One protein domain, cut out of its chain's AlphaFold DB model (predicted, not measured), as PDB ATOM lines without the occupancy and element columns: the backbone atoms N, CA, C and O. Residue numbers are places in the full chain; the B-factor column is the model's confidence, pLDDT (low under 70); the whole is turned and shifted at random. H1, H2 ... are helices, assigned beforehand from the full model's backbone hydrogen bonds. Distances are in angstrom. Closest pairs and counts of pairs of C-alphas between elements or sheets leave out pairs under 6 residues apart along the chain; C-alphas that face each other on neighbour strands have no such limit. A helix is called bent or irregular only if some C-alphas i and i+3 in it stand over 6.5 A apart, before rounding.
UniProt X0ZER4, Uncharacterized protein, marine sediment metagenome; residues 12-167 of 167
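AT A GLANCE: This is residues 12 to 167 of the 167 residues of an uncharacterized protein of marine sediment metagenome (UniProt X0ZER4). H1a, H2b, H3 and H6 make an up-and-down bundle, each running against the one before, with H1a and H6 between H2b and H3; past one end, H1b and H2a, the other arms of two bent helices, run on as a hairpin. Short H5 packs on H1a, H2b and H3. The 156 printed residues hold six named helices, H1 to H6 in order, and no named strand: all helix. The whole is loose, radius of gyration of the C-alphas 20.4 A, spanning 71 by 30 by 17 A.

HOW THE PARTS SIT: Start at H1, residues 12 to 50, and H2, residues 53 to 91, each assigned as one helix by its hydrogen bonds but bent: C-alphas 35 and 38 are 6.6 A apart, C-alphas 64 and 67 6.8 A. Arms H1b, 38 to 50, and H2a, 53 to 64, form a hairpin, closest at the C-alphas of Ile 44 and Arg 56, 5.7 A. Arms H1a, 12 to 35, and H2b, 67 to 91, touch at a shallow tilt of 10 degrees, opposite ways; their closest C-alphas, Ile 18 and Met 81, are 6.7 A apart. H3, residues 98 to 124, touches H1a, closest at the C-alphas of Val 12 and Ile 106, 5.8 A, and is apart from H2b. H4, residues 130 to 133, touches H3 only at the corner, only just, with 3 pairs of C-alphas within 8 A; the closest, Met 124 and Ile 130, are 5.2 A apart. H5, residues 137 to 144, touches residues 116 to 121 of H3 alone; the closest C-alphas, Ser 117 and Thr 144, are 4.8 A apart. H6, residues 146 to 165, touches H3 at a shallow tilt of 21 degrees, opposite ways, closest at the C-alphas of Gly 113 and Phe 146, 5.5 A. Every O i to N i+4 pair is within hydrogen-bond range in H1a, H1b, H2a, H2b, H5 and H6, and 20 of 23 in H3; H4 is too short for one.

IN THESE COORDINATES: Find C-alpha 12 at (-0.762, 21.229, 2.825); H1a runs 34.7 A from there. H2b measures 36.1 A, H3 38.4 A with a kink of 28 degrees near residue 105, and H6 28.2 A, ending at C-alpha 165, (10.291, 24.304, -11.492).

THE WHOLE: The farthest C-alphas, Gly 51 and Ala 97, are 71.0 A apart. The printed part has no cut and no long link, and no printed residue is under 70 in pLDDT.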
ATOM      1  N   VAL A  12       0.451  20.791   2.114       85.44
ATOM      2  CA  VAL A  12      -0.762  21.229   2.825       85.44
ATOM      3  C   VAL A  12      -0.815  20.628   4.227       85.44
ATOM      4  O   VAL A  12      -1.084  21.331   5.198       85.44
ATOM      5  N   LEU A  13      -0.573  19.322   4.325       88.19
ATOM      6  CA  LEU A  13      -0.581  18.613   5.598       88.19
ATOM      7  C   LEU A  13       0.538  19.132   6.502       88.19
ATOM      8  O   LEU A  13       0.304  19.290   7.692       88.19
ATOM      9  N   ASP A  14       1.697  19.479   5.938       89.69
ATOM     10  CA  ASP A  14       2.796  20.085   6.692       89.69
ATOM     11  C   ASP A  14       2.379  21.442   7.297       89.69
ATOM     12  O   ASP A  14       2.565  21.646   8.493       89.69
ATOM     13  N   VAL A  15       1.741  22.338   6.526       89.69
ATOM     14  CA  VAL A  15       1.229  23.628   7.052       89.69
ATOM     15  C   VAL A  15       0.194  23.419   8.158       89.69
ATOM     16  O   VAL A  15       0.255  24.068   9.200       89.69
ATOM     17  N   LEU A  16      -0.743  22.492   7.953       92.06
ATOM     18  CA  LEU A  16      -1.773  22.181   8.941       92.06
ATOM     19  C   LEU A  16      -1.169  21.610  10.232       92.06
ATOM     20  O   LEU A  16      -1.580  22.009  11.320       92.06
ATOM     21  N   ILE A  17      -0.171  20.724  10.124       93.56
ATOM     22  CA  ILE A  17       0.568  20.218  11.286       93.56
ATOM     23  C   ILE A  17       1.244  21.369  12.024       93.56
ATOM     24  O   ILE A  17       1.126  21.427  13.240       93.56
ATOM     25  N   ILE A  18       1.898  22.298  11.319       94.25
ATOM     26  CA  ILE A  18       2.551  23.453  11.954       94.25
ATOM     27  C   ILE A  18       1.552  24.233  12.812       94.25
ATOM     28  O   ILE A  18       1.827  24.474  13.984       94.25
ATOM     29  N   PHE A  19       0.379  24.577  12.273       93.75
ATOM     30  CA  PHE A  19      -0.614  25.354  13.027       93.75
ATOM     31  C   PHE A  19      -1.145  24.594  14.235       93.75
ATOM     32  O   PHE A  19      -1.187  25.147  15.329       93.75
ATOM     33  N   ILE A  20      -1.516  23.325  14.053       95.44
ATOM     34  CA  ILE A  20      -2.049  22.506  15.145       95.44
ATOM     35  C   ILE A  20      -0.990  22.311  16.231       95.44
ATOM     36  O   ILE A  20      -1.296  22.434  17.413       95.44
ATOM     37  N   THR A  21       0.258  22.030  15.855       96.94
ATOM     38  CA  THR A  21       1.351  21.842  16.810       96.94
ATOM     39  C   THR A  21       1.624  23.119  17.596       96.94
ATOM     40  O   THR A  21       1.681  23.054  18.821       96.94
ATOM     41  N   ILE A  22       1.740  24.272  16.932       97.19
ATOM     42  CA  ILE A  22       1.971  25.552  17.618       97.19
ATOM     43  C   ILE A  22       0.791  25.926  18.508       97.19
ATOM     44  O   ILE A  22       1.006  26.357  19.634       97.19
ATOM     45  N   PHE A  23      -0.439  25.704  18.048       97.06
ATOM     46  CA  PHE A  23      -1.633  25.934  18.853       97.06
ATOM     47  C   PHE A  23      -1.637  25.072  20.122       97.06
ATOM     48  O   PHE A  23      -1.772  25.602  21.220       97.06
ATOM     49  N   ILE A  24      -1.435  23.753  19.990       98.00
ATOM     50  CA  ILE A  24      -1.415  22.832  21.137       98.00
ATOM     51  C   ILE A  24      -0.304  23.213  22.115       98.00
ATOM     52  O   ILE A  24      -0.548  23.239  23.315       98.00
ATOM     53  N   ILE A  25       0.899  23.516  21.619       97.12
ATOM     54  CA  ILE A  25       2.034  23.906  22.463       97.12
ATOM     55  C   ILE A  25       1.754  25.234  23.174       97.12
ATOM     56  O   ILE A  25       1.981  25.325  24.378       97.12
ATOM     57  N   GLY A  26       1.240  26.240  22.463       95.62
ATOM     58  CA  GLY A  26       0.936  27.552  23.034       95.62
ATOM     59  C   GLY A  26      -0.136  27.478  24.118       95.62
ATOM     60  O   GLY A  26       0.058  28.009  25.208       95.62
ATOM     61  N   VAL A  27      -1.227  26.750  23.857       96.31
ATOM     62  CA  VAL A  27      -2.267  26.477  24.861       96.31
ATOM     63  C   VAL A  27      -1.668  25.714  26.043       96.31
ATOM     64  O   VAL A  27      -1.829  26.129  27.186       96.31
ATOM     65  N   PHE A  28      -0.931  24.631  25.787       97.31
ATOM     66  CA  PHE A  28      -0.336  23.813  26.841       97.31
ATOM     67  C   PHE A  28       0.589  24.616  27.761       97.31
ATOM     68  O   PHE A  28       0.493  24.468  28.972       97.31
ATOM     69  N   ILE A  29       1.454  25.475  27.215       96.19
ATOM     70  CA  ILE A  29       2.392  26.285  28.006       96.19
ATOM     71  C   ILE A  29       1.651  27.269  28.910       96.19
ATOM     72  O   ILE A  29       1.997  27.368  30.085       96.19
ATOM     73  N   VAL A  30       0.622  27.945  28.396       94.75
ATOM     74  CA  VAL A  30      -0.140  28.913  29.195       94.75
ATOM     75  C   VAL A  30      -0.895  28.211  30.323       94.75
ATOM     76  O   VAL A  30      -0.787  28.632  31.470       94.75
ATOM     77  N   TYR A  31      -1.576  27.097  30.036       95.69
ATOM     78  CA  TYR A  31      -2.258  26.301  31.067       95.69
ATOM     79  C   TYR A  31      -1.295  25.668  32.074       95.69
ATOM     80  O   TYR A  31      -1.611  25.512  33.251       95.69
ATOM     81  N   PHE A  32      -0.112  25.258  31.621       95.50
ATOM     82  CA  PHE A  32       0.903  24.708  32.507       95.50
ATOM     83  C   PHE A  32       1.449  25.783  33.450       95.50
ATOM     84  O   PHE A  32       1.600  25.529  34.644       95.50
ATOM     85  N   TYR A  33       1.705  26.986  32.933       94.44
ATOM     86  CA  TYR A  33       2.158  28.113  33.740       94.44
ATOM     87  C   TYR A  33       1.076  28.572  34.724       94.44
ATOM     88  O   TYR A  33       1.380  28.742  35.903       94.44
ATOM     89  N   SER A  34      -0.189  28.650  34.295       94.12
ATOM     90  CA  SER A  34      -1.296  29.044  35.176       94.12
ATOM     91  C   SER A  34      -1.519  28.089  36.349       94.12
ATOM     92  O   SER A  34      -1.942  28.520  37.418       94.12
ATOM     93  N   GLY A  35      -1.209  26.801  36.176       93.88
ATOM     94  CA  GLY A  35      -1.252  25.819  37.260       93.88
ATOM     95  C   GLY A  35      -0.042  25.864  38.199       93.88
ATOM     96  O   GLY A  35      -0.151  25.439  39.349       93.88
ATOM     97  N   ILE A  36       1.112  26.347  37.730       93.56
ATOM     98  CA  ILE A  36       2.359  26.371  38.509       93.56
ATOM     99  C   ILE A  36       2.545  27.677  39.270       93.56
ATOM    100  O   ILE A  36       3.065  27.628  40.385       93.56
ATOM    101  N   ASP A  37       2.142  28.816  38.706       94.25
ATOM    102  CA  ASP A  37       2.349  30.120  39.345       94.25
ATOM    103  C   ASP A  37       1.777  30.171  40.777       94.25
ATOM    104  O   ASP A  37       2.547  30.484  41.685       94.25
ATOM    105  N   PRO A  38       0.537  29.718  41.070       93.56
ATOM    106  CA  PRO A  38       0.020  29.716  42.441       93.56
ATOM    107  C   PRO A  38       0.890  28.919  43.422       93.56
ATOM    108  O   PRO A  38       1.150  29.372  44.534       93.56
ATOM    109  N   LEU A  39       1.408  27.761  42.993       93.81
ATOM    110  CA  LEU A  39       2.295  26.931  43.813       93.81
ATOM    111  C   LEU A  39       3.637  27.626  44.069       93.81
ATOM    112  O   LEU A  39       4.199  27.517  45.156       93.81
ATOM    113  N   GLN A  40       4.167  28.344  43.076       92.38
ATOM    114  CA  GLN A  40       5.390  29.124  43.252       92.38
ATOM    115  C   GLN A  40       5.175  30.296  44.210       92.38
ATOM    116  O   GLN A  40       6.035  30.542  45.055       92.38
ATOM    117  N   GLN A  41       4.031  30.981  44.127       93.00
ATOM    118  CA  GLN A  41       3.688  32.068  45.046       93.00
ATOM    119  C   GLN A  41       3.569  31.571  46.492       93.00
ATOM    120  O   GLN A  41       4.137  32.188  47.394       93.00
ATOM    121  N   GLU A  42       2.904  30.434  46.721       94.06
ATOM    122  CA  GLU A  42       2.812  29.812  48.051       94.06
ATOM    123  C   GLU A  42       4.200  29.476  48.616       94.06
ATOM    124  O   GLU A  42       4.526  29.861  49.739       94.06
ATOM    125  N   LEU A  43       5.070  28.859  47.809       91.94
ATOM    126  CA  LEU A  43       6.443  28.557  48.223       91.94
ATOM    127  C   LEU A  43       7.242  29.823  48.561       91.94
ATOM    128  O   LEU A  43       7.982  29.845  49.542       91.94
ATOM    129  N   ILE A  44       7.101  30.893  47.773       90.94
ATOM    130  CA  ILE A  44       7.770  32.174  48.038       90.94
ATOM    131  C   ILE A  44       7.321  32.758  49.387       90.94
ATOM    132  O   ILE A  44       8.151  33.310  50.115       90.94
ATOM    133  N   ILE A  45       6.037  32.636  49.737       92.31
ATOM    134  CA  ILE A  45       5.505  33.080  51.034       92.31
ATOM    135  C   ILE A  45       6.137  32.267  52.174       92.31
ATOM    136  O   ILE A  45       6.687  32.865  53.100       92.31
ATOM    137  N   ASP A  46       6.176  30.941  52.062       91.56
ATOM    138  CA  ASP A  46       6.783  30.065  53.076       91.56
ATOM    139  C   ASP A  46       8.290  30.342  53.272       91.56
ATOM    140  O   ASP A  46       8.815  30.345  54.395       91.56
ATOM    141  N   PHE A  47       9.018  30.636  52.189       90.06
ATOM    142  CA  PHE A  47      10.435  31.006  52.282       90.06
ATOM    143  C   PHE A  47      10.656  32.367  52.950       90.06
ATOM    144  O   PHE A  47      11.649  32.545  53.662       90.06
ATOM    145  N   ASN A  48       9.720  33.308  52.797       86.94
ATOM    146  CA  ASN A  48       9.778  34.575  53.524       86.94
ATOM    147  C   ASN A  48       9.623  34.374  55.038       86.94
ATOM    148  O   ASN A  48      10.288  35.070  55.806       86.94
ATOM    149  N   GLU A  49       8.799  33.419  55.475       90.38
ATOM    150  CA  GLU A  49       8.623  33.125  56.903       90.38
ATOM    151  C   GLU A  49       9.824  32.390  57.512       90.38
ATOM    152  O   GLU A  49      10.182  32.626  58.669       90.38
ATOM    153  N   SER A  50      10.487  31.530  56.734       90.00
ATOM    154  CA  SER A  50      11.656  30.764  57.193       90.00
ATOM    155  C   SER A  50      12.980  31.542  57.162       90.00
ATOM    156  O   SER A  50      13.937  31.139  57.828       90.00
ATOM    157  N   GLY A  51      13.048  32.664  56.438       87.31
ATOM    158  CA  GLY A  51      14.235  33.523  56.360       87.31
ATOM    159  C   GLY A  51      15.329  33.033  55.401       87.31
ATOM    160  O   GLY A  51      16.444  33.562  55.433       87.31
ATOM    161  N   ASP A  52      15.039  32.048  54.545       88.00
ATOM    162  CA  ASP A  52      15.962  31.591  53.500       88.00
ATOM    163  C   ASP A  52      15.870  32.481  52.250       88.00
ATOM    164  O   ASP A  52      15.103  32.237  51.316       88.00
ATOM    165  N   ASN A  53      16.687  33.534  52.234       89.81
ATOM    166  CA  ASN A  53      16.719  34.493  51.132       89.81
ATOM    167  C   ASN A  53      17.212  33.880  49.809       89.81
ATOM    168  O   ASN A  53      16.787  34.328  48.751       89.81
ATOM    169  N   PHE A  54      18.078  32.857  49.837       89.75
ATOM    170  CA  PHE A  54      18.654  32.304  48.605       89.75
ATOM    171  C   PHE A  54      17.606  31.543  47.789       89.75
ATOM    172  O   PHE A  54      17.460  31.781  46.590       89.75
ATOM    173  N   SER A  55      16.852  30.657  48.446       88.69
ATOM    174  CA  SER A  55      15.794  29.876  47.791       88.69
ATOM    175  C   SER A  55      14.697  30.779  47.229       88.69
ATOM    176  O   SER A  55      14.205  30.544  46.124       88.69
ATOM    177  N   ARG A  56      14.365  31.859  47.945       88.69
ATOM    178  CA  ARG A  56      13.403  32.861  47.483       88.69
ATOM    179  C   ARG A  56      13.878  33.580  46.226       88.69
ATOM    180  O   ARG A  56      13.131  33.645  45.253       88.69
ATOM    181  N   ASP A  57      15.091  34.124  46.252       92.56
ATOM    182  CA  ASP A  57      15.612  34.918  45.139       92.56
ATOM    183  C   ASP A  57      15.743  34.043  43.875       92.56
ATOM    184  O   ASP A  57      15.379  34.474  42.781       92.56
ATOM    185  N   PHE A  58      16.139  32.773  44.034       91.94
ATOM    186  CA  PHE A  58      16.153  31.797  42.942       91.94
ATOM    187  C   PHE A  58      14.750  31.517  42.376       91.94
ATOM    188  O   PHE A  58      14.575  31.489  41.157       91.94
ATOM    189  N   LEU A  59      13.737  31.321  43.227       91.25
ATOM    190  CA  LEU A  59      12.361  31.083  42.768       91.25
ATOM    191  C   LEU A  59      11.757  32.302  42.071       91.25
ATOM    192  O   LEU A  59      11.087  32.142  41.054       91.25
ATOM    193  N   GLN A  60      12.021  33.507  42.576       91.50
ATOM    194  CA  GLN A  60      11.588  34.744  41.927       91.50
ATOM    195  C   GLN A  60      12.234  34.905  40.549       91.50
ATOM    196  O   GLN A  60      11.537  35.202  39.579       91.50
ATOM    197  N   GLU A  61      13.540  34.642  40.441       93.31
ATOM    198  CA  GLU A  61      14.245  34.668  39.159       93.31
ATOM    199  C   GLU A  61      13.652  33.656  38.168       93.31
ATOM    200  O   GLU A  61      13.433  33.988  37.000       93.31
ATOM    201  N   GLN A  62      13.354  32.433  38.621       91.69
ATOM    202  CA  GLN A  62      12.701  31.434  37.775       91.69
ATOM    203  C   GLN A  62      11.302  31.882  37.348       91.69
ATOM    204  O   GLN A  62      10.993  31.766  36.166       91.69
ATOM    205  N   ASN A  63      10.490  32.437  38.253       90.12
ATOM    206  CA  ASN A  63       9.138  32.868  37.904       90.12
ATOM    207  C   ASN A  63       9.151  33.984  36.844       90.12
ATOM    208  O   ASN A  63       8.382  33.941  35.892       90.12
ATOM    209  N   THR A  64      10.087  34.935  36.934       91.06
ATOM    210  CA  THR A  64      10.199  36.026  35.944       91.06
ATOM    211  C   THR A  64      10.779  35.563  34.600       91.06
ATOM    212  O   THR A  64      10.347  36.010  33.538       91.06
ATOM    213  N   ASN A  65      11.767  34.665  34.610       93.50
ATOM    214  CA  ASN A  65      12.443  34.248  33.378       93.50
ATOM    215  C   ASN A  65      11.693  33.146  32.616       93.50
ATOM    216  O   ASN A  65      11.876  33.005  31.402       93.50
ATOM    217  N   TYR A  66      10.867  32.353  33.305       93.00
ATOM    218  CA  TYR A  66      10.191  31.199  32.720       93.00
ATOM    219  C   TYR A  66       9.247  31.577  31.564       93.00
ATOM    220  O   TYR A  66       9.425  31.005  30.483       93.00
ATOM    221  N   PRO A  67       8.322  32.554  31.694       95.06
ATOM    222  CA  PRO A  67       7.452  32.937  30.584       95.06
ATOM    223  C   PRO A  67       8.236  33.407  29.363       95.06
ATOM    224  O   PRO A  67       8.037  32.891  28.267       95.06
ATOM    225  N   THR A  68       9.228  34.279  29.572       95.81
ATOM    226  CA  THR A  68      10.081  34.810  28.496       95.81
ATOM    227  C   THR A  68      10.821  33.697  27.744       95.81
ATOM    228  O   THR A  68      10.894  33.716  26.512       95.81
ATOM    229  N   LEU A  69      11.368  32.710  28.465       96.38
ATOM    230  CA  LEU A  69      12.071  31.576  27.861       96.38
ATOM    231  C   LEU A  69      11.136  30.751  26.969       96.38
ATOM    232  O   LEU A  69      11.502  30.406  25.842       96.38
ATOM    233  N   TRP A  70       9.944  30.420  27.467       96.88
ATOM    234  CA  TRP A  70       8.984  29.599  26.730       96.88
ATOM    235  C   TRP A  70       8.330  30.348  25.575       96.88
ATOM    236  O   TRP A  70       8.130  29.757  24.514       96.88
ATOM    237  N   ASP A  71       8.090  31.646  25.739       96.88
ATOM    238  CA  ASP A  71       7.616  32.520  24.673       96.88
ATOM    239  C   ASP A  71       8.624  32.541  23.508       96.88
ATOM    240  O   ASP A  71       8.285  32.270  22.353       96.88
ATOM    241  N   ALA A  72       9.911  32.722  23.819       96.94
ATOM    242  CA  ALA A  72      10.984  32.636  22.831       96.94
ATOM    243  C   ALA A  72      11.112  31.229  22.213       96.94
ATOM    244  O   ALA A  72      11.361  31.099  21.010       96.94
ATOM    245  N   ALA A  73      10.927  30.168  23.007       97.31
ATOM    246  CA  ALA A  73      10.981  28.791  22.522       97.31
ATOM    247  C   ALA A  73       9.865  28.489  21.510       97.31
ATOM    248  O   ALA A  73      10.139  27.854  20.489       97.31
ATOM    249  N   ILE A  74       8.640  28.976  21.734       96.88
ATOM    250  CA  ILE A  74       7.525  28.834  20.783       96.88
ATOM    251  C   ILE A  74       7.881  29.487  19.447       96.88
ATOM    252  O   ILE A  74       7.741  28.859  18.393       96.88
ATOM    253  N   ILE A  75       8.406  30.714  19.481       97.56
ATOM    254  CA  ILE A  75       8.835  31.429  18.274       97.56
ATOM    255  C   ILE A  75       9.952  30.671  17.552       97.56
ATOM    256  O   ILE A  75       9.902  30.498  16.329       97.56
ATOM    257  N   PHE A  76      10.936  30.166  18.294       97.94
ATOM    258  CA  PHE A  76      12.019  29.366  17.731       97.94
ATOM    259  C   PHE A  76      11.500  28.089  17.052       97.94
ATOM    260  O   PHE A  76      11.887  27.795  15.919       97.94
ATOM    261  N   ILE A  77      10.590  27.356  17.704       97.44
ATOM    262  CA  ILE A  77       9.963  26.150  17.145       97.44
ATOM    263  C   ILE A  77       9.181  26.504  15.878       97.44
ATOM    264  O   ILE A  77       9.349  25.833  14.858       97.44
ATOM    265  N   PHE A  78       8.386  27.573  15.904       97.50
ATOM    266  CA  PHE A  78       7.606  28.020  14.752       97.50
ATOM    267  C   PHE A  78       8.493  28.310  13.535       97.50
ATOM    268  O   PHE A  78       8.290  27.724  12.467       97.50
ATOM    269  N   PHE A  79       9.519  29.152  13.688       97.62
ATOM    270  CA  PHE A  79      10.428  29.467  12.583       97.62
ATOM    271  C   PHE A  79      11.269  28.261  12.151       97.62
ATOM    272  O   PHE A  79      11.529  28.096  10.957       97.62
ATOM    273  N   GLY A  80      11.644  27.384  13.084       97.81
ATOM    274  CA  GLY A  80      12.318  26.124  12.775       97.81
ATOM    275  C   GLY A  80      11.460  25.207  11.901       97.81
ATOM    276  O   GLY A  80      11.933  24.697  10.882       97.81
ATOM    277  N   MET A  81      10.179  25.043  12.244       96.69
ATOM    278  CA  MET A  81       9.233  24.261  11.445       96.69
ATOM    279  C   MET A  81       8.936  24.922  10.093       96.69
ATOM    280  O   MET A  81       8.858  24.228   9.079       96.69
ATOM    281  N   TRP A  82       8.829  26.251  10.047       96.56
ATOM    282  CA  TRP A  82       8.663  26.992   8.795       96.56
ATOM    283  C   TRP A  82       9.862  26.768   7.862       96.56
ATOM    284  O   TRP A  82       9.689  26.360   6.709       96.56
ATOM    285  N   ALA A  83      11.089  26.940   8.356       96.94
ATOM    286  CA  ALA A  83      12.296  26.667   7.581       96.94
ATOM    287  C   ALA A  83      12.343  25.206   7.100       96.94
ATOM    288  O   ALA A  83      12.643  24.948   5.932       96.94
ATOM    289  N   ALA A  84      11.980  24.250   7.962       95.56
ATOM    290  CA  ALA A  84      11.895  22.839   7.594       95.56
ATOM    291  C   ALA A  84      10.868  22.580   6.476       95.56
ATOM    292  O   ALA A  84      11.158  21.801   5.567       95.56
ATOM    293  N   ALA A  85       9.712  23.254   6.486       93.25
ATOM    294  CA  ALA A  85       8.698  23.140   5.433       93.25
ATOM    295  C   ALA A  85       9.163  23.743   4.095       93.25
ATOM    296  O   ALA A  85       8.885  23.207   3.022       93.25
ATOM    297  N   ILE A  86       9.933  24.833   4.134       94.00
ATOM    298  CA  ILE A  86      10.558  25.392   2.930       94.00
ATOM    299  C   ILE A  86      11.582  24.408   2.346       94.00
ATOM    300  O   ILE A  86      11.565  24.131   1.143       94.00
ATOM    301  N   LEU A  87      12.457  23.857   3.194       93.50
ATOM    302  CA  LEU A  87      13.468  22.879   2.787       93.50
ATOM    303  C   LEU A  87      12.829  21.586   2.263       93.50
ATOM    304  O   LEU A  87      13.300  21.035   1.266       93.50
ATOM    305  N   SER A  88      11.731  21.127   2.876       90.12
ATOM    306  CA  SER A  88      10.978  19.970   2.381       90.12
ATOM    307  C   SER A  88      10.427  20.237   0.976       90.12
ATOM    308  O   SER A  88      10.548  19.374   0.104       90.12
ATOM    309  N   GLY A  89       9.947  21.456   0.704       87.44
ATOM    310  CA  GLY A  89       9.510  21.893  -0.624       87.44
ATOM    311  C   GLY A  89      10.577  21.734  -1.716       87.44
ATOM    312  O   GLY A  89      10.265  21.274  -2.815       87.44
ATOM    313  N   PHE A  90      11.850  22.020  -1.417       88.56
ATOM    314  CA  PHE A  90      12.955  21.811  -2.369       88.56
ATOM    315  C   PHE A  90      13.251  20.331  -2.636       88.56
ATOM    316  O   PHE A  90      13.596  19.948  -3.759       88.56
ATOM    317  N   LEU A  91      13.097  19.477  -1.626       86.69
ATOM    318  CA  LEU A  91      13.357  18.040  -1.749       86.69
ATOM    319  C   LEU A  91      12.236  17.297  -2.491       86.69
ATOM    320  O   LEU A  91      12.475  16.229  -3.057       86.69
ATOM    321  N   LEU A  92      11.025  17.854  -2.527       83.62
ATOM    322  CA  LEU A  92       9.871  17.232  -3.170       83.62
ATOM    323  C   LEU A  92       9.832  17.500  -4.674       83.62
ATOM    324  O   LEU A  92       9.808  18.640  -5.136       83.62
ATOM    325  N   ASP A  93       9.809  16.433  -5.468       82.75
ATOM    326  CA  ASP A  93       9.579  16.524  -6.910       82.75
ATOM    327  C   ASP A  93       8.088  16.736  -7.163       82.75
ATOM    328  O   ASP A  93       7.281  15.805  -7.076       82.75
ATOM    329  N   THR A  94       7.725  17.986  -7.435       81.50
ATOM    330  CA  THR A  94       6.335  18.414  -7.571       81.50
ATOM    331  C   THR A  94       6.075  18.861  -9.003       81.50
ATOM    332  O   THR A  94       6.874  19.581  -9.592       81.50
ATOM    333  N   TYR A  95       4.955  18.425  -9.580       83.25
ATOM    334  CA  TYR A  95       4.544  18.855 -10.916       83.25
ATOM    335  C   TYR A  95       3.929  20.261 -10.862       83.25
ATOM    336  O   TYR A  95       3.185  20.540  -9.920       83.25
ATOM    337  N   PRO A  96       4.117  21.112 -11.889       78.88
ATOM    338  CA  PRO A  96       3.569  22.473 -11.907       78.88
ATOM    339  C   PRO A  96       2.047  22.514 -11.708       78.88
ATOM    340  O   PRO A  96       1.526  23.372 -11.004       78.88
ATOM    341  N   ALA A  97       1.325  21.534 -12.263       81.38
ATOM    342  CA  ALA A  97      -0.127  21.410 -12.110       81.38
ATOM    343  C   ALA A  97      -0.574  21.195 -10.650       81.38
ATOM    344  O   ALA A  97      -1.705  21.515 -10.292       81.38
ATOM    345  N   PHE A  98       0.312  20.685  -9.788       80.81
ATOM    346  CA  PHE A  98       0.020  20.468  -8.373       80.81
ATOM    347  C   PHE A  98      -0.058  21.784  -7.587       80.81
ATOM    348  O   PHE A  98      -0.679  21.819  -6.531       80.81
ATOM    349  N   PHE A  99       0.500  22.878  -8.117       80.88
ATOM    350  CA  PHE A  99       0.420  24.201  -7.499       80.88
ATOM    351  C   PHE A  99      -1.030  24.657  -7.286       80.88
ATOM    352  O   PHE A  99      -1.409  25.026  -6.178       80.88
ATOM    353  N   ILE A 100      -1.864  24.559  -8.326       85.50
ATOM    354  CA  ILE A 100      -3.281  24.954  -8.266       85.50
ATOM    355  C   ILE A 100      -4.028  24.100  -7.235       85.50
ATOM    356  O   ILE A 100      -4.827  24.614  -6.457       85.50
ATOM    357  N   ILE A 101      -3.727  22.799  -7.194       85.19
ATOM    358  CA  ILE A 101      -4.317  21.868  -6.227       85.19
ATOM    359  C   ILE A 101      -3.937  22.276  -4.799       85.19
ATOM    360  O   ILE A 101      -4.810  22.340  -3.939       85.19
ATOM    361  N   VAL A 102      -2.667  22.606  -4.547       84.38
ATOM    362  CA  VAL A 102      -2.208  23.077  -3.231       84.38
ATOM    363  C   VAL A 102      -2.939  24.357  -2.826       84.38
ATOM    364  O   VAL A 102      -3.452  24.410  -1.716       84.38
ATOM    365  N   VAL A 103      -3.073  25.342  -3.719       85.81
ATOM    366  CA  VAL A 103      -3.802  26.594  -3.434       85.81
ATOM    367  C   VAL A 103      -5.275  26.340  -3.070       85.81
ATOM    368  O   VAL A 103      -5.808  26.964  -2.152       85.81
ATOM    369  N   ILE A 104      -5.943  25.397  -3.736       89.88
ATOM    370  CA  ILE A 104      -7.337  25.054  -3.413       89.88
ATOM    371  C   ILE A 104      -7.422  24.347  -2.056       89.88
ATOM    372  O   ILE A 104      -8.233  24.723  -1.212       89.88
ATOM    373  N   ILE A 105      -6.577  23.339  -1.822       87.56
ATOM    374  CA  ILE A 105      -6.626  22.528  -0.596       87.56
ATOM    375  C   ILE A 105      -6.182  23.336   0.631       87.56
ATOM    376  O   ILE A 105      -6.625  23.057   1.740       87.56
ATOM    377  N   ILE A 106      -5.343  24.354   0.474       88.25
ATOM    378  CA  ILE A 106      -4.847  25.127   1.616       88.25
ATOM    379  C   ILE A 106      -5.848  26.174   2.122       88.25
ATOM    380  O   ILE A 106      -5.778  26.597   3.271       88.25
ATOM    381  N   THR A 107      -6.832  26.539   1.299       91.44
ATOM    382  CA  THR A 107      -7.920  27.448   1.684       91.44
ATOM    383  C   THR A 107      -8.633  27.005   2.977       91.44
ATOM    384  O   THR A 107      -8.688  27.801   3.912       91.44
ATOM    385  N   PRO A 108      -9.118  25.753   3.125       92.81
ATOM    386  CA  PRO A 108      -9.699  25.289   4.389       92.81
ATOM    387  C   PRO A 108      -8.706  25.263   5.563       92.81
ATOM    388  O   PRO A 108      -9.134  25.413   6.703       92.81
ATOM    389  N   VAL A 109      -7.395  25.128   5.318       91.25
ATOM    390  CA  VAL A 109      -6.373  25.222   6.381       91.25
ATOM    391  C   VAL A 109      -6.299  26.644   6.937       91.25
ATOM    392  O   VAL A 109      -6.189  26.820   8.146       91.25
ATOM    393  N   LEU A 110      -6.433  27.665   6.086       93.75
ATOM    394  CA  LEU A 110      -6.521  29.051   6.550       93.75
ATOM    395  C   LEU A 110      -7.781  29.311   7.374       93.75
ATOM    396  O   LEU A 110      -7.699  29.974   8.402       93.75
ATOM    397  N   PHE A 111      -8.926  28.760   6.961       95.62
ATOM    398  CA  PHE A 111     -10.146  28.836   7.768       95.62
ATOM    399  C   PHE A 111      -9.962  28.170   9.132       95.62
ATOM    400  O   PHE A 111     -10.362  28.742  10.139       95.62
ATOM    401  N   ALA A 112      -9.298  27.010   9.183       93.62
ATOM    402  CA  ALA A 112      -8.940  26.385  10.452       93.62
ATOM    403  C   ALA A 112      -8.025  27.291  11.293       93.62
ATOM    404  O   ALA A 112      -8.250  27.419  12.491       93.62
ATOM    405  N   GLY A 113      -7.052  27.970  10.676       94.25
ATOM    406  CA  GLY A 113      -6.193  28.950  11.349       94.25
ATOM    407  C   GLY A 113      -6.971  30.112  11.974       94.25
ATOM    408  O   GLY A 113      -6.700  30.459  13.117       94.25
ATOM    409  N   ILE A 114      -7.971  30.664  11.275       96.81
ATOM    410  CA  ILE A 114      -8.867  31.702  11.821       96.81
ATOM    411  C   ILE A 114      -9.652  31.156  13.015       96.81
ATOM    412  O   ILE A 114      -9.697  31.788  14.064       96.81
ATOM    413  N   THR A 115     -10.248  29.971  12.879       97.00
ATOM    414  CA  THR A 115     -11.011  29.362  13.974       97.00
ATOM    415  C   THR A 115     -10.131  29.112  15.197       97.00
ATOM    416  O   THR A 115     -10.550  29.407  16.309       97.00
ATOM    417  N   LEU A 116      -8.908  28.605  15.008       96.19
ATOM    418  CA  LEU A 116      -7.948  28.403  16.096       96.19
ATOM    419  C   LEU A 116      -7.522  29.727  16.738       96.19
ATOM    420  O   LEU A 116      -7.449  29.795  17.958       96.19
ATOM    421  N   SER A 117      -7.287  30.770  15.937       97.62
ATOM    422  CA  SER A 117      -6.994  32.122  16.428       97.62
ATOM    423  C   SER A 117      -8.103  32.626  17.348       97.62
ATOM    424  O   SER A 117      -7.827  33.015  18.476       97.62
ATOM    425  N   ASN A 118      -9.360  32.532  16.908       97.56
ATOM    426  CA  ASN A 118     -10.510  32.971  17.700       97.56
ATOM    427  C   ASN A 118     -10.663  32.149  18.987       97.56
ATOM    428  O   ASN A 118     -10.858  32.719  20.049       97.56
ATOM    429  N   ILE A 119     -10.519  30.819  18.911       97.44
ATOM    430  CA  ILE A 119     -10.562  29.960  20.107       97.44
ATOM    431  C   ILE A 119      -9.465  30.367  21.092       97.44
ATOM    432  O   ILE A 119      -9.700  30.404  22.293       97.44
ATOM    433  N   TYR A 120      -8.259  30.652  20.604       97.25
ATOM    434  CA  TYR A 120      -7.168  31.089  21.465       97.25
ATOM    435  C   TYR A 120      -7.453  32.449  22.110       97.25
ATOM    436  O   TYR A 120      -7.192  32.612  23.297       97.25
ATOM    437  N   GLU A 121      -8.003  33.403  21.358       97.06
ATOM    438  CA  GLU A 121      -8.436  34.696  21.901       97.06
ATOM    439  C   GLU A 121      -9.488  34.514  22.996       97.06
ATOM    440  O   GLU A 121      -9.299  35.046  24.087       97.06
ATOM    441  N   ASP A 122     -10.517  33.698  22.751       97.25
ATOM    442  CA  ASP A 122     -11.555  33.397  23.739       97.25
ATOM    443  C   ASP A 122     -10.939  32.821  25.030       97.25
ATOM    444  O   ASP A 122     -11.245  33.294  26.125       97.25
ATOM    445  N   LEU A 123     -10.004  31.867  24.908       96.56
ATOM    446  CA  LEU A 123      -9.284  31.287  26.050       96.56
ATOM    447  C   LEU A 123      -8.441  32.319  26.813       96.56
ATOM    448  O   LEU A 123      -8.368  32.262  28.035       96.56
ATOM    449  N   MET A 124      -7.801  33.258  26.114       95.94
ATOM    450  CA  MET A 124      -6.970  34.301  26.735       95.94
ATOM    451  C   MET A 124      -7.793  35.410  27.394       95.94
ATOM    452  O   MET A 124      -7.244  36.187  28.167       95.94
ATOM    453  N   THR A 125      -9.089  35.496  27.094       96.06
ATOM    454  CA  THR A 125     -10.012  36.441  27.740       96.06
ATOM    455  C   THR A 125     -10.748  35.860  28.945       96.06
ATOM    456  O   THR A 125     -11.513  36.582  29.578       96.06
ATOM    457  N   ASP A 126     -10.526  34.584  29.270       96.50
ATOM    458  CA  ASP A 126     -11.054  33.965  30.486       96.50
ATOM    459  C   ASP A 126     -10.438  34.626  31.732       96.50
ATOM    460  O   ASP A 126      -9.225  34.850  31.780       96.50
ATOM    461  N   ASP A 127     -11.260  34.927  32.741       95.56
ATOM    462  CA  ASP A 127     -10.844  35.595  33.981       95.56
ATOM    463  C   ASP A 127      -9.698  34.850  34.691       95.56
ATOM    464  O   ASP A 127      -8.851  35.480  35.328       95.56
ATOM    465  N   GLU A 128      -9.632  33.521  34.564       93.25
ATOM    466  CA  GLU A 128      -8.568  32.712  35.171       93.25
ATOM    467  C   GLU A 128      -7.230  32.812  34.418       93.25
ATOM    468  O   GLU A 128      -6.165  32.568  34.995       93.25
ATOM    469  N   ILE A 129      -7.264  33.162  33.127       94.69
ATOM    470  CA  ILE A 129      -6.107  33.080  32.220       94.69
ATOM    471  C   ILE A 129      -5.592  34.460  31.807       94.69
ATOM    472  O   ILE A 129      -4.396  34.612  31.550       94.69
ATOM    473  N   ILE A 130      -6.455  35.476  31.785       95.31
ATOM    474  CA  ILE A 130      -6.174  36.803  31.219       95.31
ATOM    475  C   ILE A 130      -4.914  37.467  31.785       95.31
ATOM    476  O   ILE A 130      -4.184  38.141  31.058       95.31
ATOM    477  N   GLN A 131      -4.592  37.229  33.057       93.44
ATOM    478  CA  GLN A 131      -3.367  37.747  33.674       93.44
ATOM    479  C   GLN A 131      -2.088  37.213  33.002       93.44
ATOM    480  O   GLN A 131      -1.122  37.955  32.824       93.44
ATOM    481  N   TYR A 132      -2.104  35.964  32.530       93.50
ATOM    482  CA  TYR A 132      -0.959  35.313  31.888       93.50
ATOM    483  C   TYR A 132      -0.789  35.709  30.422       93.50
ATOM    484  O   TYR A 132       0.275  35.492  29.848       93.50
ATOM    485  N   GLN A 133      -1.795  36.333  29.801       93.12
ATOM    486  CA  GLN A 133      -1.688  36.831  28.429       93.12
ATOM    487  C   GLN A 133      -0.495  37.790  28.269       93.12
ATOM    488  O   GLN A 133       0.211  37.760  27.261       93.12
ATOM    489  N   THR A 134      -0.265  38.635  29.278       95.06
ATOM    490  CA  THR A 134       0.808  39.639  29.258       95.06
ATOM    491  C   THR A 134       2.208  39.045  29.414       95.06
ATOM    492  O   THR A 134       3.175  39.667  28.977       95.06
ATOM    493  N   GLU A 135       2.305  37.825  29.945       95.62
ATOM    494  CA  GLU A 135       3.560  37.100  30.166       95.62
ATOM    495  C   GLU A 135       4.059  36.370  28.901       95.62
ATOM    496  O   GLU A 135       5.243  36.055  28.786       95.62
ATOM    497  N   PHE A 136       3.180  36.141  27.912       96.81
ATOM    498  CA  PHE A 136       3.500  35.460  26.645       96.81
ATOM    499  C   PHE A 136       3.162  36.309  25.401       96.81
ATOM    500  O   PHE A 136       2.396  35.874  24.531       96.81
ATOM    501  N   PRO A 137       3.707  37.534  25.274       96.88
ATOM    502  CA  PRO A 137       3.302  38.477  24.234       96.88
ATOM    503  C   PRO A 137       3.611  37.996  22.811       96.88
ATOM    504  O   PRO A 137       2.821  38.255  21.897       96.88
ATOM    505  N   MET A 138       4.735  37.305  22.583       97.38
ATOM    506  CA  MET A 138       5.113  36.869  21.235       97.38
ATOM    507  C   MET A 138       4.242  35.704  20.763       97.38
ATOM    508  O   MET A 138       3.800  35.698  19.615       97.38
ATOM    509  N   SER A 139       3.959  34.749  21.641       97.06
ATOM    510  CA  SER A 139       3.087  33.603  21.380       97.06
ATOM    511  C   SER A 139       1.650  34.052  21.195       97.06
ATOM    512  O   SER A 139       0.999  33.610  20.247       97.06
ATOM    513  N   TYR A 140       1.184  34.985  22.032       97.19
ATOM    514  CA  TYR A 140      -0.123  35.601  21.856       97.19
ATOM    515  C   TYR A 140      -0.233  36.265  20.481       97.19
ATOM    516  O   TYR A 140      -1.149  35.962  19.713       97.19
ATOM    517  N   TRP A 141       0.736  37.110  20.116       97.75
ATOM    518  CA  TRP A 141       0.758  37.747  18.800       97.75
ATOM    519  C   TRP A 141       0.799  36.720  17.662       97.75
ATOM    520  O   TRP A 141       0.035  36.835  16.705       97.75
ATOM    521  N   LEU A 142       1.643  35.691  17.774       97.75
ATOM    522  CA  LEU A 142       1.778  34.639  16.768       97.75
ATOM    523  C   LEU A 142       0.438  33.936  16.517       97.75
ATOM    524  O   LEU A 142       0.043  33.789  15.361       97.75
ATOM    525  N   ILE A 143      -0.256  33.516  17.578       97.44
ATOM    526  CA  ILE A 143      -1.484  32.718  17.470       97.44
ATOM    527  C   ILE A 143      -2.662  33.559  16.977       97.44
ATOM    528  O   ILE A 143      -3.356  33.146  16.045       97.44
ATOM    529  N   THR A 144      -2.814  34.774  17.503       97.25
ATOM    530  CA  THR A 144      -3.842  35.735  17.051       97.25
ATOM    531  C   THR A 144      -3.649  36.203  15.602       97.25
ATOM    532  O   THR A 144      -4.569  36.689  14.948       97.25
ATOM    533  N   HIS A 145      -2.444  36.031  15.047       97.06
ATOM    534  CA  HIS A 145      -2.108  36.392  13.669       97.06
ATOM    535  C   HIS A 145      -1.878  35.164  12.772       97.06
ATOM    536  O   HIS A 145      -1.232  35.265  11.722       97.06
ATOM    537  N   PHE A 146      -2.450  34.003  13.113       95.38
ATOM    538  CA  PHE A 146      -2.316  32.781  12.309       95.38
ATOM    539  C   PHE A 146      -2.743  32.936  10.850       95.38
ATOM    540  O   PHE A 146      -2.108  32.354   9.971       95.38
ATOM    541  N   LEU A 147      -3.775  33.731  10.552       95.50
ATOM    542  CA  LEU A 147      -4.203  33.953   9.169       95.50
ATOM    543  C   LEU A 147      -3.121  34.647   8.315       95.50
ATOM    544  O   LEU A 147      -2.693  34.052   7.319       95.50
ATOM    545  N   PRO A 148      -2.660  35.874   8.639       97.12
ATOM    546  CA  PRO A 148      -1.637  36.543   7.835       97.12
ATOM    547  C   PRO A 148      -0.307  35.780   7.828       97.12
ATOM    548  O   PRO A 148       0.328  35.677   6.775       97.12
ATOM    549  N   ILE A 149       0.092  35.183   8.955       96.31
ATOM    550  CA  ILE A 149       1.293  34.341   9.036       96.31
ATOM    551  C   ILE A 149       1.153  33.115   8.135       96.31
ATOM    552  O   ILE A 149       2.078  32.760   7.403       96.31
ATOM    553  N   GLY A 150      -0.027  32.504   8.127       94.19
ATOM    554  CA  GLY A 150      -0.347  31.402   7.246       94.19
ATOM    555  C   GLY A 150      -0.211  31.769   5.784       94.19
ATOM    556  O   GLY A 150       0.473  31.068   5.046       94.19
ATOM    557  N   ILE A 151      -0.773  32.904   5.372       94.75
ATOM    558  CA  ILE A 151      -0.614  33.423   4.008       94.75
ATOM    559  C   ILE A 151       0.865  33.592   3.647       94.75
ATOM    560  O   ILE A 151       1.282  33.126   2.585       94.75
ATOM    561  N   LEU A 152       1.679  34.174   4.532       96.31
ATOM    562  CA  LEU A 152       3.121  34.322   4.303       96.31
ATOM    563  C   LEU A 152       3.830  32.972   4.152       96.31
ATOM    564  O   LEU A 152       4.613  32.782   3.216       96.31
ATOM    565  N   LEU A 153       3.527  32.018   5.029       94.69
ATOM    566  CA  LEU A 153       4.101  30.678   4.995       94.69
ATOM    567  C   LEU A 153       3.730  29.964   3.689       94.69
ATOM    568  O   LEU A 153       4.603  29.433   2.999       94.69
ATOM    569  N   MET A 154       2.472  30.048   3.268       91.50
ATOM    570  CA  MET A 154       2.019  29.502   1.989       91.50
ATOM    571  C   MET A 154       2.717  30.147   0.799       91.50
ATOM    572  O   MET A 154       3.204  29.431  -0.074       91.50
ATOM    573  N   CYS A 155       2.798  31.479   0.759       92.88
ATOM    574  CA  CYS A 155       3.492  32.203  -0.302       92.88
ATOM    575  C   CYS A 155       4.975  31.813  -0.372       92.88
ATOM    576  O   CYS A 155       5.514  31.666  -1.470       92.88
ATOM    577  N   SER A 156       5.623  31.583   0.773       94.69
ATOM    578  CA  SER A 156       7.020  31.144   0.817       94.69
ATOM    579  C   SER A 156       7.211  29.738   0.224       94.69
ATOM    580  O   SER A 156       8.078  29.554  -0.629       94.69
ATOM    581  N   ILE A 157       6.353  28.770   0.574       91.12
ATOM    582  CA  ILE A 157       6.400  27.398   0.033       91.12
ATOM    583  C   ILE A 157       6.018  27.386  -1.455       91.12
ATOM    584  O   ILE A 157       6.657  26.731  -2.276       91.12
ATOM    585  N   ALA A 158       4.989  28.142  -1.833       88.62
ATOM    586  CA  ALA A 158       4.602  28.356  -3.223       88.62
ATOM    587  C   ALA A 158       5.776  28.885  -4.061       88.62
ATOM    588  O   ALA A 158       6.069  28.362  -5.139       88.62
ATOM    589  N   GLY A 159       6.464  29.905  -3.541       90.00
ATOM    590  CA  GLY A 159       7.631  30.508  -4.172       90.00
ATOM    591  C   GLY A 159       8.778  29.518  -4.355       90.00
ATOM    592  O   GLY A 159       9.387  29.490  -5.426       90.00
ATOM    593  N   THR A 160       9.046  28.661  -3.366       90.75
ATOM    594  CA  THR A 160      10.141  27.680  -3.447       90.75
ATOM    595  C   THR A 160       9.844  26.576  -4.461       90.75
ATOM    596  O   THR A 160      10.712  26.242  -5.273       90.75
ATOM    597  N   ILE A 161       8.602  26.084  -4.512       86.56
ATOM    598  CA  ILE A 161       8.152  25.117  -5.528       86.56
ATOM    599  C   ILE A 161       8.250  25.720  -6.938       86.56
ATOM    600  O   ILE A 161       8.735  25.070  -7.872       86.56
ATOM    601  N   TYR A 162       7.820  26.974  -7.108       86.56
ATOM    602  CA  TYR A 162       7.904  27.668  -8.393       86.56
ATOM    603  C   TYR A 162       9.356  27.892  -8.837       86.56
ATOM    604  O   TYR A 162       9.686  27.644  -9.997       86.56
ATOM    605  N   ALA A 163      10.238  28.305  -7.919       88.38
ATOM    606  CA  ALA A 163      11.658  28.503  -8.200       88.38
ATOM    607  C   ALA A 163      12.333  27.205  -8.665       88.38
ATOM    608  O   ALA A 163      13.046  27.219  -9.667       88.38
ATOM    609  N   LYS A 164      12.042  26.076  -8.004       84.69
ATOM    610  CA  LYS A 164      12.554  24.754  -8.402       84.69
ATOM    611  C   LYS A 164      12.094  24.344  -9.802       84.69
ATOM    612  O   LYS A 164      12.853  23.726 -10.527       84.69
ATOM    613  N   THR A 165      10.869  24.696 -10.191       81.94
ATOM    614  CA  THR A 165      10.291  24.304 -11.492       81.94
ATOM    615  C   THR A 165      11.012  24.940 -12.690       81.94
ATOM    616  O   THR A 165      10.931  24.421 -13.800       81.94
ATOM    617  N   LYS A 166      11.689  26.078 -12.491       75.75
ATOM    618  CA  LYS A 166      12.422  26.782 -13.556       75.75
ATOM    619  C   LYS A 166      13.855  26.291 -13.774       75.75
ATOM    620  O   LYS A 166      14.437  26.660 -14.791       75.75
ATOM    621  N   ILE A 167      14.416  25.555 -12.816       71.44
ATOM    622  CA  ILE A 167      15.780  25.008 -12.862       71.44
ATOM    623  C   ILE A 167      15.723  23.629 -13.514       71.44
ATOM    624  O   ILE A 167      16.554  23.384 -14.413       71.44
TER     625      ILE A 167